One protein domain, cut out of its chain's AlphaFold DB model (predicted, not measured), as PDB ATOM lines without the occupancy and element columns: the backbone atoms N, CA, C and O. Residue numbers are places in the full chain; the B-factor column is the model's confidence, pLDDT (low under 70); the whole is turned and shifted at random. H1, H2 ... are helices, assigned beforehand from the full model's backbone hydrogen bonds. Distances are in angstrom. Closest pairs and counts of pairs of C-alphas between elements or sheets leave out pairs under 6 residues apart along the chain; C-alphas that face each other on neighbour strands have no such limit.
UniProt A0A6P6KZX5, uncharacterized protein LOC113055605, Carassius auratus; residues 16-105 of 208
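AT A GLANCE: This is residues 16 to 105 of the 208 residues of the protein "uncharacterized protein LOC113055605" of Carassius auratus (UniProt A0A6P6KZX5). The long helix H6 folds back along H5, H1 packs along both, and H2 and H4 cross H5 steeply; residues 98 to 105, of which 98 to 102 belong to H6, stick out. The printed part has 90 residues with six named helices, H1 to H6 in order, and is all helix. It is compact, radius of gyration of the C-alphas 13.1 A, spanning 43 by 26 by 18 A.

HOW THE PARTS SIT: H6, residues 84 to 102, touches H5, residues 67 to 80, with residues 84 to 91 alone, a hairpin at a shallow tilt of 20 degrees, opposite ways; the closest C-alphas, of Val 75 and Ala 87, are 4.7 A apart. H1, residues 16 to 24, touches H6 at 18 degrees, closest C-alphas Ala 22 and Leu 86, 6.4 A. H4, residues 54 to 65, touches H5 at a steep 64 degrees, closest C-alphas Met 61 and Ala 70, 5.5 A. H2, residues 28 to 42, touches H5 at a steep 60 degrees, closest C-alphas Tyr 37 and Ile 77, 6.4 A. H3, residues 46 to 49, only just touches H2, with 3 pairs of C-alphas within 8 A. Every O i to N i+4 pair is within hydrogen-bond range in H1, H2, H4, H5 and H6; H3 is too short for one.

IN THESE COORDINATES: H6 measures 27.4 A, H2 21.1 A and H5 20.2 A. H1 begins at C-alpha 16 (18.592, 68.235, 12.592); H6 ends at C-alpha 102 (14.458, 51.747, 4.355).

THE WHOLE: The C-alphas farthest apart, of Ala 47 and Trp 105, are 43.1 A apart. The printed part has no cut, and its five links are tight. Residues 43 to 52 and 96 to 105 have pLDDT under 70.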
ATOM      1  N   SER A  16      18.588  66.851  12.111       85.25
ATOM      2  CA  SER A  16      18.592  68.235  12.592       85.25
ATOM      3  C   SER A  16      17.193  68.739  12.953       85.25
ATOM      4  O   SER A  16      17.016  69.361  13.991       85.25
ATOM      5  N   GLU A  17      16.185  68.451  12.128       85.75
ATOM      6  CA  GLU A  17      14.798  68.876  12.363       85.75
ATOM      7  C   GLU A  17      14.167  68.106  13.530       85.75
ATOM      8  O   GLU A  17      13.401  68.677  14.299       85.75
ATOM      9  N   GLN A  18      14.526  66.829  13.707       88.19
ATOM     10  CA  GLN A  18      14.083  66.021  14.850       88.19
ATOM     11  C   GLN A  18      14.641  66.563  16.172       88.19
ATOM     12  O   GLN A  18      13.907  66.685  17.151       88.19
ATOM     13  N   LEU A  19      15.934  66.899  16.192       88.94
ATOM     14  CA  LEU A  19      16.589  67.488  17.358       88.94
ATOM     15  C   LEU A  19      16.035  68.880  17.668       88.94
ATOM     16  O   LEU A  19      15.708  69.153  18.818       88.94
ATOM     17  N   LEU A  20      15.872  69.725  16.646       89.50
ATOM     18  CA  LEU A  20      15.259  71.047  16.782       89.50
ATOM     19  C   LEU A  20      13.853  70.958  17.375       89.50
ATOM     20  O   LEU A  20      13.587  71.602  18.381       89.50
ATOM     21  N   ALA A  21      12.997  70.090  16.829       89.56
ATOM     22  CA  ALA A  21      11.642  69.903  17.339       89.56
ATOM     23  C   ALA A  21      11.627  69.466  18.813       89.56
ATOM     24  O   ALA A  21      10.808  69.948  19.586       89.56
ATOM     25  N   ALA A  22      12.549  68.592  19.230       89.81
ATOM     26  CA  ALA A  22      12.647  68.178  20.629       89.81
ATOM     27  C   ALA A  22      13.130  69.308  21.558       89.81
ATOM     28  O   ALA A  22      12.702  69.372  22.711       89.81
ATOM     29  N   LEU A  23      14.026  70.180  21.079       89.75
ATOM     30  CA  LEU A  23      14.531  71.317  21.853       89.75
ATOM     31  C   LEU A  23      13.547  72.489  21.902       89.75
ATOM     32  O   LEU A  23      13.513  73.180  22.917       89.75
ATOM     33  N   ASP A  24      12.738  72.693  20.863       89.00
ATOM     34  CA  ASP A  24      11.715  73.746  20.813       89.00
ATOM     35  C   ASP A  24      10.549  73.480  21.786       89.00
ATOM     36  O   ASP A  24       9.887  74.415  22.235       89.00
ATOM     37  N   GLU A  25      10.331  72.221  22.180       90.25
ATOM     38  CA  GLU A  25       9.385  71.834  23.243       90.25
ATOM     39  C   GLU A  25       9.908  72.158  24.661       90.25
ATOM     40  O   GLU A  25       9.182  72.028  25.655       90.25
ATOM     41  N   LEU A  26      11.175  72.572  24.796       89.12
ATOM     42  CA  LEU A  26      11.750  72.987  26.074       89.12
ATOM     43  C   LEU A  26      11.492  74.476  26.326       89.12
ATOM     44  O   LEU A  26      11.828  75.341  25.521       89.12
ATOM     45  N   ASP A  27      10.977  74.794  27.513       89.06
ATOM     46  CA  ASP A  27      10.959  76.173  28.001       89.06
ATOM     47  C   ASP A  27      12.384  76.719  28.234       89.06
ATOM     48  O   ASP A  27      13.367  75.975  28.274       89.06
ATOM     49  N   ALA A  28      12.512  78.039  28.395       86.06
ATOM     50  CA  ALA A  28      13.812  78.708  28.487       86.06
ATOM     51  C   ALA A  28      14.699  78.188  29.639       86.06
ATOM     52  O   ALA A  28      15.919  78.082  29.477       86.06
ATOM     53  N   ASP A  29      14.100  77.826  30.778       87.12
ATOM     54  CA  ASP A  29      14.828  77.313  31.943       87.12
ATOM     55  C   ASP A  29      15.347  75.897  31.686       87.12
ATOM     56  O   ASP A  29      16.519  75.591  31.949       87.12
ATOM     57  N   LYS A  30      14.510  75.036  31.097       89.38
ATOM     58  CA  LYS A  30      14.927  73.702  30.661       89.38
ATOM     59  C   LYS A  30      15.970  73.786  29.562       89.38
ATOM     60  O   LYS A  30      16.969  73.085  29.650       89.38
ATOM     61  N   LEU A  31      15.822  74.664  28.576       88.19
ATOM     62  CA  LEU A  31      16.817  74.827  27.520       88.19
ATOM     63  C   LEU A  31      18.177  75.249  28.097       88.19
ATOM     64  O   LEU A  31      19.217  74.714  27.708       88.19
ATOM     65  N   LYS A  32      18.184  76.147  29.089       87.69
ATOM     66  CA  LYS A  32      19.407  76.516  29.811       87.69
ATOM     67  C   LYS A  32      20.025  75.316  30.533       87.69
ATOM     68  O   LYS A  32      21.239  75.112  30.465       87.69
ATOM     69  N   MET A  33      19.201  74.493  31.179       88.31
ATOM     70  CA  MET A  33      19.645  73.257  31.827       88.31
ATOM     71  C   MET A  33      20.189  72.236  30.814       88.31
ATOM     72  O   MET A  33      21.230  71.631  31.064       88.31
ATOM     73  N   PHE A  34      19.560  72.094  29.644       90.12
ATOM     74  CA  PHE A  34      20.037  71.239  28.554       90.12
ATOM     75  C   PHE A  34      21.433  71.671  28.098       90.12
ATOM     76  O   PHE A  34      22.364  70.864  28.094       90.12
ATOM     77  N   LYS A  35      21.612  72.967  27.808       87.56
ATOM     78  CA  LYS A  35      22.906  73.541  27.406       87.56
ATOM     79  C   LYS A  35      23.982  73.353  28.477       87.56
ATOM     80  O   LYS A  35      25.135  73.083  28.145       87.56
ATOM     81  N   TRP A  36      23.620  73.429  29.760       87.31
ATOM     82  CA  TRP A  36      24.541  73.150  30.864       87.31
ATOM     83  C   TRP A  36      25.029  71.693  30.868       87.31
ATOM     84  O   TRP A  36      26.232  71.444  30.979       87.31
ATOM     85  N   TYR A  37      24.128  70.724  30.690       87.50
ATOM     86  CA  TYR A  37      24.511  69.313  30.570       87.50
ATOM     87  C   TYR A  37      25.346  69.049  29.314       87.50
ATOM     88  O   TYR A  37      26.331  68.314  29.385       87.50
ATOM     89  N   LEU A  38      24.994  69.683  28.196       85.69
ATOM     90  CA  LEU A  38      25.713  69.565  26.930       85.69
ATOM     91  C   LEU A  38      27.158  70.066  27.048       85.69
ATOM     92  O   LEU A  38      28.093  69.406  26.598       85.69
ATOM     93  N   LYS A  39      27.353  71.199  27.732       80.94
ATOM     94  CA  LYS A  39      28.676  71.747  28.047       80.94
ATOM     95  C   LYS A  39      29.534  70.742  28.818       80.94
ATOM     96  O   LYS A  39      30.699  70.543  28.481       80.94
ATOM     97  N   ASN A  40      28.957  70.102  29.834       80.69
ATOM     98  CA  ASN A  40      29.657  69.087  30.622       80.69
ATOM     99  C   ASN A  40      29.967  67.823  29.812       80.69
ATOM    100  O   ASN A  40      30.915  67.117  30.141       80.69
ATOM    101  N   TYR A  41      29.190  67.546  28.764       78.38
ATOM    102  CA  TYR A  41      29.407  66.405  27.884       78.38
ATOM    103  C   TYR A  41      30.595  66.620  26.932       78.38
ATOM    104  O   TYR A  41      31.433  65.735  26.793       78.38
ATOM    105  N   TYR A  42      30.704  67.801  26.309       71.75
ATOM    106  CA  TYR A  42      31.752  68.088  25.313       71.75
ATOM    107  C   TYR A  42      32.993  68.806  25.860       71.75
ATOM    108  O   TYR A  42      33.977  68.957  25.138       71.75
ATOM    109  N   GLY A  43      32.964  69.296  27.102       64.19
ATOM    110  CA  GLY A  43      34.087  70.040  27.683       64.19
ATOM    111  C   GLY A  43      34.362  71.392  27.007       64.19
ATOM    112  O   GLY A  43      35.489  71.877  27.047       64.19
ATOM    113  N   VAL A  44      33.353  72.002  26.373       60.56
ATOM    114  CA  VAL A  44      33.477  73.282  25.646       60.56
ATOM    115  C   VAL A  44      33.306  74.479  26.600       60.56
ATOM    116  O   VAL A  44      32.630  74.395  27.630       60.56
ATOM    117  N   SER A  45      33.941  75.612  26.275       57.28
ATOM    118  CA  SER A  45      33.842  76.869  27.033       57.28
ATOM    119  C   SER A  45      32.396  77.388  27.103       57.28
ATOM    120  O   SER A  45      31.666  77.392  26.118       57.28
ATOM    121  N   ALA A  46      31.976  77.864  28.282       47.56
ATOM    122  CA  ALA A  46      30.596  78.300  28.551       47.56
ATOM    123  C   ALA A  46      30.173  79.557  27.770       47.56
ATOM    124  O   ALA A  46      28.984  79.782  27.570       47.56
ATOM    125  N   ALA A  47      31.143  80.384  27.369       53.78
ATOM    126  CA  ALA A  47      30.884  81.680  26.749       53.78
ATOM    127  C   ALA A  47      30.283  81.555  25.339       53.78
ATOM    128  O   ALA A  47      29.567  82.460  24.908       53.78
ATOM    129  N   ASP A  48      30.535  80.428  24.665       56.44
ATOM    130  CA  ASP A  48      30.129  80.211  23.279       56.44
ATOM    131  C   ASP A  48      28.725  79.602  23.165       56.44
ATOM    132  O   ASP A  48      28.093  79.785  22.145       56.44
ATOM    133  N   LEU A  49      28.186  78.938  24.198       59.25
ATOM    134  CA  LEU A  49      26.875  78.259  24.135       59.25
ATOM    135  C   LEU A  49      25.701  79.087  24.692       59.25
ATOM    136  O   LEU A  49      24.547  78.847  24.327       59.25
ATOM    137  N   GLU A  50      25.956  80.069  25.567       58.25
ATOM    138  CA  GLU A  50      24.878  80.888  26.159       58.25
ATOM    139  C   GLU A  50      24.257  81.891  25.171       58.25
ATOM    140  O   GLU A  50      23.113  82.297  25.366       58.25
ATOM    141  N   LYS A  51      24.971  82.267  24.103       60.25
ATOM    142  CA  LYS A  51      24.496  83.233  23.088       60.25
ATOM    143  C   LYS A  51      23.887  82.596  21.843       60.25
ATOM    144  O   LYS A  51      23.390  83.308  20.978       60.25
ATOM    145  N   VAL A  52      23.989  81.280  21.745       66.69
ATOM    146  CA  VAL A  52      23.750  80.520  20.525       66.69
ATOM    147  C   VAL A  52      22.301  80.048  20.486       66.69
ATOM    148  O   VAL A  52      21.754  79.662  21.525       66.69
ATOM    149  N   ASP A  53      21.647  80.133  19.331       77.88
ATOM    150  CA  ASP A  53      20.248  79.723  19.198       77.88
ATOM    151  C   ASP A  53      20.091  78.185  19.243       77.88
ATOM    152  O   ASP A  53      21.057  77.432  19.436       77.88
ATOM    153  N   THR A  54      18.852  77.689  19.193       81.44
ATOM    154  CA  THR A  54      18.582  76.241  19.221       81.44
ATOM    155  C   THR A  54      19.142  75.533  17.986       81.44
ATOM    156  O   THR A  54      19.667  74.428  18.123       81.44
ATOM    157  N   SER A  55      19.119  76.182  16.819       80.88
ATOM    158  CA  SER A  55      19.624  75.641  15.551       80.88
ATOM    159  C   SER A  55      21.129  75.448  15.578       80.88
ATOM    160  O   SER A  55      21.622  74.345  15.354       80.88
ATOM    161  N   ASP A  56      21.859  76.484  15.952       81.62
ATOM    162  CA  ASP A  56      23.307  76.451  16.065       81.62
ATOM    163  C   ASP A  56      23.770  75.425  17.123       81.62
ATOM    164  O   ASP A  56      24.823  74.799  16.981       81.62
ATOM    165  N   THR A  57      22.980  75.220  18.191       82.75
ATOM    166  CA  THR A  57      23.251  74.174  19.195       82.75
ATOM    167  C   THR A  57      23.170  72.784  18.559       82.75
ATOM    168  O   THR A  57      24.056  71.955  18.779       82.75
ATOM    169  N   VAL A  58      22.139  72.530  17.750       85.25
ATOM    170  CA  VAL A  58      21.963  71.262  17.026       85.25
ATOM    171  C   VAL A  58      23.068  71.061  15.990       85.25
ATOM    172  O   VAL A  58      23.683  69.992  15.955       85.25
ATOM    173  N   ASP A  59      23.391  72.093  15.214       83.62
ATOM    174  CA  ASP A  59      24.463  72.052  14.216       83.62
ATOM    175  C   ASP A  59      25.822  71.758  14.856       83.62
ATOM    176  O   ASP A  59      26.602  70.948  14.342       83.62
ATOM    177  N   LEU A  60      26.101  72.356  16.019       82.00
ATOM    178  CA  LEU A  60      27.311  72.084  16.788       82.00
ATOM    179  C   LEU A  60      27.383  70.611  17.212       82.00
ATOM    180  O   LEU A  60      28.428  69.980  17.041       82.00
ATOM    181  N   MET A  61      26.288  70.051  17.734       83.50
ATOM    182  CA  MET A  61      26.235  68.641  18.139       83.50
ATOM    183  C   MET A  61      26.514  67.720  16.954       83.50
ATOM    184  O   MET A  61      27.408  66.873  17.028       83.50
ATOM    185  N   ILE A  62      25.817  67.934  15.838       83.00
ATOM    186  CA  ILE A  62      25.974  67.127  14.624       83.00
ATOM    187  C   ILE A  62      27.404  67.237  14.085       83.00
ATOM    188  O   ILE A  62      28.006  66.224  13.728       83.00
ATOM    189  N   LYS A  63      27.987  68.441  14.071       81.56
ATOM    190  CA  LYS A  63      29.363  68.669  13.613       81.56
ATOM    191  C   LYS A  63      30.404  67.960  14.483       81.56
ATOM    192  O   LYS A  63      31.411  67.498  13.951       81.56
ATOM    193  N   HIS A  64      30.194  67.896  15.798       80.69
ATOM    194  CA  HIS A  64      31.180  67.346  16.731       80.69
ATOM    195  C   HIS A  64      31.125  65.824  16.887       80.69
ATOM    196  O   HIS A  64      32.181  65.210  17.034       80.69
ATOM    197  N   CYS A  65      29.938  65.214  16.882       79.38
ATOM    198  CA  CYS A  65      29.783  63.779  17.163       79.38
ATOM    199  C   CYS A  65      29.049  62.993  16.065       79.38
ATOM    200  O   CYS A  65      29.002  61.766  16.115       79.38
ATOM    201  N   GLY A  66      28.534  63.674  15.040       80.31
ATOM    202  CA  GLY A  66      27.709  63.071  14.001       80.31
ATOM    203  C   GLY A  66      26.226  62.987  14.393       80.31
ATOM    204  O   GLY A  66      25.873  63.107  15.566       80.31
ATOM    205  N   PRO A  67      25.331  62.786  13.411       83.88
ATOM    206  CA  PRO A  67      23.884  62.877  13.614       83.88
ATOM    207  C   PRO A  67      23.343  61.819  14.585       83.88
ATOM    208  O   PRO A  67      22.580  62.145  15.488       83.88
ATOM    209  N   GLU A  68      23.775  60.567  14.444       85.81
ATOM    210  CA  GLU A  68      23.309  59.454  15.284       85.81
ATOM    211  C   GLU A  68      23.736  59.612  16.746       85.81
ATOM    212  O   GLU A  68      22.964  59.373  17.674       85.81
ATOM    213  N   GLU A  69      24.974  60.051  16.963       85.19
ATOM    214  CA  GLU A  69      25.492  60.258  18.310       85.19
ATOM    215  C   GLU A  69      24.862  61.499  18.956       85.19
ATOM    216  O   GLU A  69      24.530  61.473  20.141       85.19
ATOM    217  N   ALA A  70      24.568  62.543  18.170       88.25
ATOM    218  CA  ALA A  70      23.845  63.721  18.640       88.25
ATOM    219  C   ALA A  70      22.444  63.368  19.172       88.25
ATOM    220  O   ALA A  70      22.036  63.897  20.212       88.25
ATOM    221  N   VAL A  71      21.725  62.440  18.526       91.50
ATOM    222  CA  VAL A  71      20.431  61.934  19.023       91.50
ATOM    223  C   VAL A  71      20.590  61.243  20.372       91.50
ATOM    224  O   VAL A  71      19.874  61.589  21.311       91.50
ATOM    225  N   LYS A  72      21.558  60.332  20.519       90.69
ATOM    226  CA  LYS A  72      21.793  59.631  21.795       90.69
ATOM    227  C   LYS A  72      22.133  60.594  22.927       90.69
ATOM    228  O   LYS A  72      21.542  60.508  24.001       90.69
ATOM    229  N   ILE A  73      23.028  61.546  22.669       90.12
ATOM    230  CA  ILE A  73      23.424  62.565  23.648       90.12
ATOM    231  C   ILE A  73      22.212  63.394  24.070       90.12
ATOM    232  O   ILE A  73      22.009  63.629  25.261       90.12
ATOM    233  N   THR A  74      21.378  63.803  23.112       92.12
ATOM    234  CA  THR A  74      20.162  64.582  23.388       92.12
ATOM    235  C   THR A  74      19.201  63.800  24.270       92.12
ATOM    236  O   THR A  74      18.752  64.311  25.293       92.12
ATOM    237  N   VAL A  75      18.932  62.544  23.922       94.12
ATOM    238  CA  VAL A  75      18.069  61.644  24.693       94.12
ATOM    239  C   VAL A  75      18.598  61.451  26.119       94.12
ATOM    240  O   VAL A  75      17.834  61.553  27.082       94.12
ATOM    241  N   ASP A  76      19.900  61.215  26.282       92.88
ATOM    242  CA  ASP A  76      20.522  61.035  27.596       92.88
ATOM    243  C   ASP A  76      20.436  62.299  28.454       92.88
ATOM    244  O   ASP A  76      20.172  62.223  29.659       92.88
ATOM    245  N   ILE A  77      20.636  63.471  27.849       93.19
ATOM    246  CA  ILE A  77      20.482  64.747  28.545       93.19
ATOM    247  C   ILE A  77      19.023  64.950  28.950       93.19
ATOM    248  O   ILE A  77      18.782  65.233  30.122       93.19
ATOM    249  N   LEU A  78      18.064  64.746  28.036       94.38
ATOM    250  CA  LEU A  78      16.626  64.850  28.313       94.38
ATOM    251  C   LEU A  78      16.227  63.956  29.497       94.38
ATOM    252  O   LEU A  78      15.538  64.416  30.408       94.38
ATOM    253  N   ARG A  79      16.739  62.722  29.566       93.94
ATOM    254  CA  ARG A  79      16.532  61.828  30.720       93.94
ATOM    255  C   ARG A  79      17.121  62.391  32.016       93.94
ATOM    256  O   ARG A  79      16.442  62.398  33.039       93.94
ATOM    257  N   LYS A  80      18.352  62.918  31.987       92.56
ATOM    258  CA  LYS A  80      19.011  63.517  33.170       92.56
ATOM    259  C   LYS A  80      18.260  64.722  33.734       92.56
ATOM    260  O   LYS A  80      18.293  64.943  34.940       92.56
ATOM    261  N   MET A  81      17.576  65.480  32.881       91.94
ATOM    262  CA  MET A  81      16.737  66.615  33.282       91.94
ATOM    263  C   MET A  81      15.261  66.247  33.523       91.94
ATOM    264  O   MET A  81      14.411  67.137  33.598       91.94
ATOM    265  N   ASN A  82      14.940  64.953  33.630       91.75
ATOM    266  CA  ASN A  82      13.587  64.420  33.828       91.75
ATOM    267  C   ASN A  82      12.583  64.732  32.697       91.75
ATOM    268  O   ASN A  82      11.373  64.688  32.913       91.75
ATOM    269  N   GLN A  83      13.050  65.007  31.476       92.31
ATOM    270  CA  GLN A  83      12.222  65.124  30.266       92.31
ATOM    271  C   GLN A  83      12.055  63.759  29.574       92.31
ATOM    272  O   GLN A  83      12.336  63.594  28.388       92.31
ATOM    273  N   ASN A  84      11.591  62.754  30.326       91.75
ATOM    274  CA  ASN A  84      11.500  61.369  29.844       91.75
ATOM    275  C   ASN A  84      10.527  61.205  28.672       91.75
ATOM    276  O   ASN A  84      10.807  60.443  27.755       91.75
ATOM    277  N   TYR A  85       9.421  61.956  28.672       92.50
ATOM    278  CA  TYR A  85       8.463  61.941  27.568       92.50
ATOM    279  C   TYR A  85       9.112  62.391  26.250       92.50
ATOM    280  O   TYR A  85       9.040  61.674  25.258       92.50
ATOM    281  N   LEU A  86       9.817  63.528  26.256       91.12
ATOM    282  CA  LEU A  86      10.516  64.034  25.071       91.12
ATOM    283  C   LEU A  86      11.640  63.090  24.627       91.12
ATOM    284  O   LEU A  86      11.828  62.883  23.432       91.12
ATOM    285  N   ALA A  87      12.352  62.476  25.577       92.62
ATOM    286  CA  ALA A  87      13.373  61.477  25.274       92.62
ATOM    287  C   ALA A  87      12.780  60.253  24.551       92.62
ATOM    288  O   ALA A  87      13.324  59.807  23.540       92.62
ATOM    289  N   GLU A  88      11.654  59.726  25.041       92.12
ATOM    290  CA  GLU A  88      10.953  58.607  24.406       92.12
ATOM    291  C   GLU A  88      10.381  58.976  23.036       92.12
ATOM    292  O   GLU A  88      10.501  58.190  22.095       92.12
ATOM    293  N   GLU A  89       9.763  60.149  22.903       90.88
ATOM    294  CA  GLU A  89       9.193  60.597  21.630       90.88
ATOM    295  C   GLU A  89      10.276  60.852  20.577       90.88
ATOM    296  O   GLU A  89      10.101  60.447  19.424       90.88
ATOM    297  N   LEU A  90      11.425  61.419  20.959       90.50
ATOM    298  CA  LEU A  90      12.573  61.572  20.064       90.50
ATOM    299  C   LEU A  90      13.104  60.205  19.606       90.50
ATOM    300  O   LEU A  90      13.263  59.988  18.405       90.50
ATOM    301  N   GLU A  91      13.302  59.247  20.519       90.50
ATOM    302  CA  GLU A  91      13.735  57.890  20.153       90.50
ATOM    303  C   GLU A  91      12.729  57.181  19.237       90.50
ATOM    304  O   GLU A  91      13.127  56.535  18.263       90.50
ATOM    305  N   LYS A  92      11.426  57.282  19.529       87.75
ATOM    306  CA  LYS A  92      10.369  56.696  18.689       87.75
ATOM    307  C   LYS A  92      10.359  57.334  17.309       87.75
ATOM    308  O   LYS A  92      10.296  56.613  16.315       87.75
ATOM    309  N   THR A  93      10.422  58.661  17.236       84.75
ATOM    310  CA  THR A  93      10.402  59.403  15.971       84.75
ATOM    311  C   THR A  93      11.626  59.064  15.136       84.75
ATOM    312  O   THR A  93      11.482  58.701  13.971       84.75
ATOM    313  N   HIS A  94      12.809  59.058  15.745       84.94
ATOM    314  CA  HIS A  94      14.053  58.713  15.075       84.94
ATOM    315  C   HIS A  94      14.044  57.266  14.552       84.94
ATOM    316  O   HIS A  94      14.289  57.028  13.367       84.94
ATOM    317  N   LYS A  95      13.630  56.293  15.378       81.81
ATOM    318  CA  LYS A  95      13.460  54.889  14.954       81.81
ATOM    319  C   LYS A  95      12.450  54.747  13.815       81.81
ATOM    320  O   LYS A  95      12.713  54.031  12.853       81.81
ATOM    321  N   ARG A  96      11.316  55.447  13.878       69.69
ATOM    322  CA  ARG A  96      10.320  55.437  12.797       69.69
ATOM    323  C   ARG A  96      10.892  56.013  11.510       69.69
ATOM    324  O   ARG A  96      10.720  55.382  10.478       69.69
ATOM    325  N   VAL A  97      11.604  57.139  11.572       67.06
ATOM    326  CA  VAL A  97      12.233  57.756  10.394       67.06
ATOM    327  C   VAL A  97      13.291  56.834   9.788       67.06
ATOM    328  O   VAL A  97      13.280  56.631   8.577       67.06
ATOM    329  N   THR A  98      14.153  56.208  10.597       61.59
ATOM    330  CA  THR A  98      15.149  55.234  10.098       61.59
ATOM    331  C   THR A  98      14.499  54.018   9.433       61.59
ATOM    332  O   THR A  98      14.936  53.612   8.359       61.59
ATOM    333  N   PHE A  99      13.409  53.493  10.000       55.84
ATOM    334  CA  PHE A  99      12.637  52.409   9.392       55.84
ATOM    335  C   PHE A  99      11.981  52.857   8.078       55.84
ATOM    336  O   PHE A  99      12.083  52.174   7.066       55.84
ATOM    337  N   THR A 100      11.396  54.056   8.047       52.59
ATOM    338  CA  THR A 100      10.813  54.605   6.818       52.59
ATOM    339  C   THR A 100      11.858  55.028   5.782       52.59
ATOM    340  O   THR A 100      11.521  55.122   4.613       52.59
ATOM    341  N   ASN A 101      13.118  55.269   6.161       53.03
ATOM    342  CA  ASN A 101      14.226  55.491   5.222       53.03
ATOM    343  C   ASN A 101      14.620  54.198   4.489       53.03
ATOM    344  O   ASN A 101      15.101  54.272   3.362       53.03
ATOM    345  N   ILE A 102      14.387  53.023   5.085       53.97
ATOM    346  CA  ILE A 102      14.458  51.747   4.355       53.97
ATOM    347  C   ILE A 102      13.300  51.681   3.345       53.97
ATOM    348  O   ILE A 102      13.531  51.331   2.192       53.97
ATOM    349  N   ASP A 103      12.101  52.136   3.730       52.62
ATOM    350  CA  ASP A 103      10.957  52.327   2.813       52.62
ATOM    351  C   ASP A 103      11.131  53.501   1.818       52.62
ATOM    352  O   ASP A 103      10.328  53.646   0.895       52.62
ATOM    353  N   LEU A 104      12.156  54.356   1.965       55.78
ATOM    354  CA  LEU A 104      12.471  55.408   0.985       55.78
ATOM    355  C   LEU A 104      13.303  54.902  -0.176       55.78
ATOM    356  O   LEU A 104      13.364  55.589  -1.198       55.78
ATOM    357  N   TRP A 105      13.982  53.765  -0.022       64.31
ATOM    358  CA  TRP A 105      14.629  53.146  -1.163       64.31
ATOM    359  C   TRP A 105      13.526  52.666  -2.086       64.31
ATOM    360  O   TRP A 105      12.823  51.686  -1.847       64.31
TER     361      TRP A 105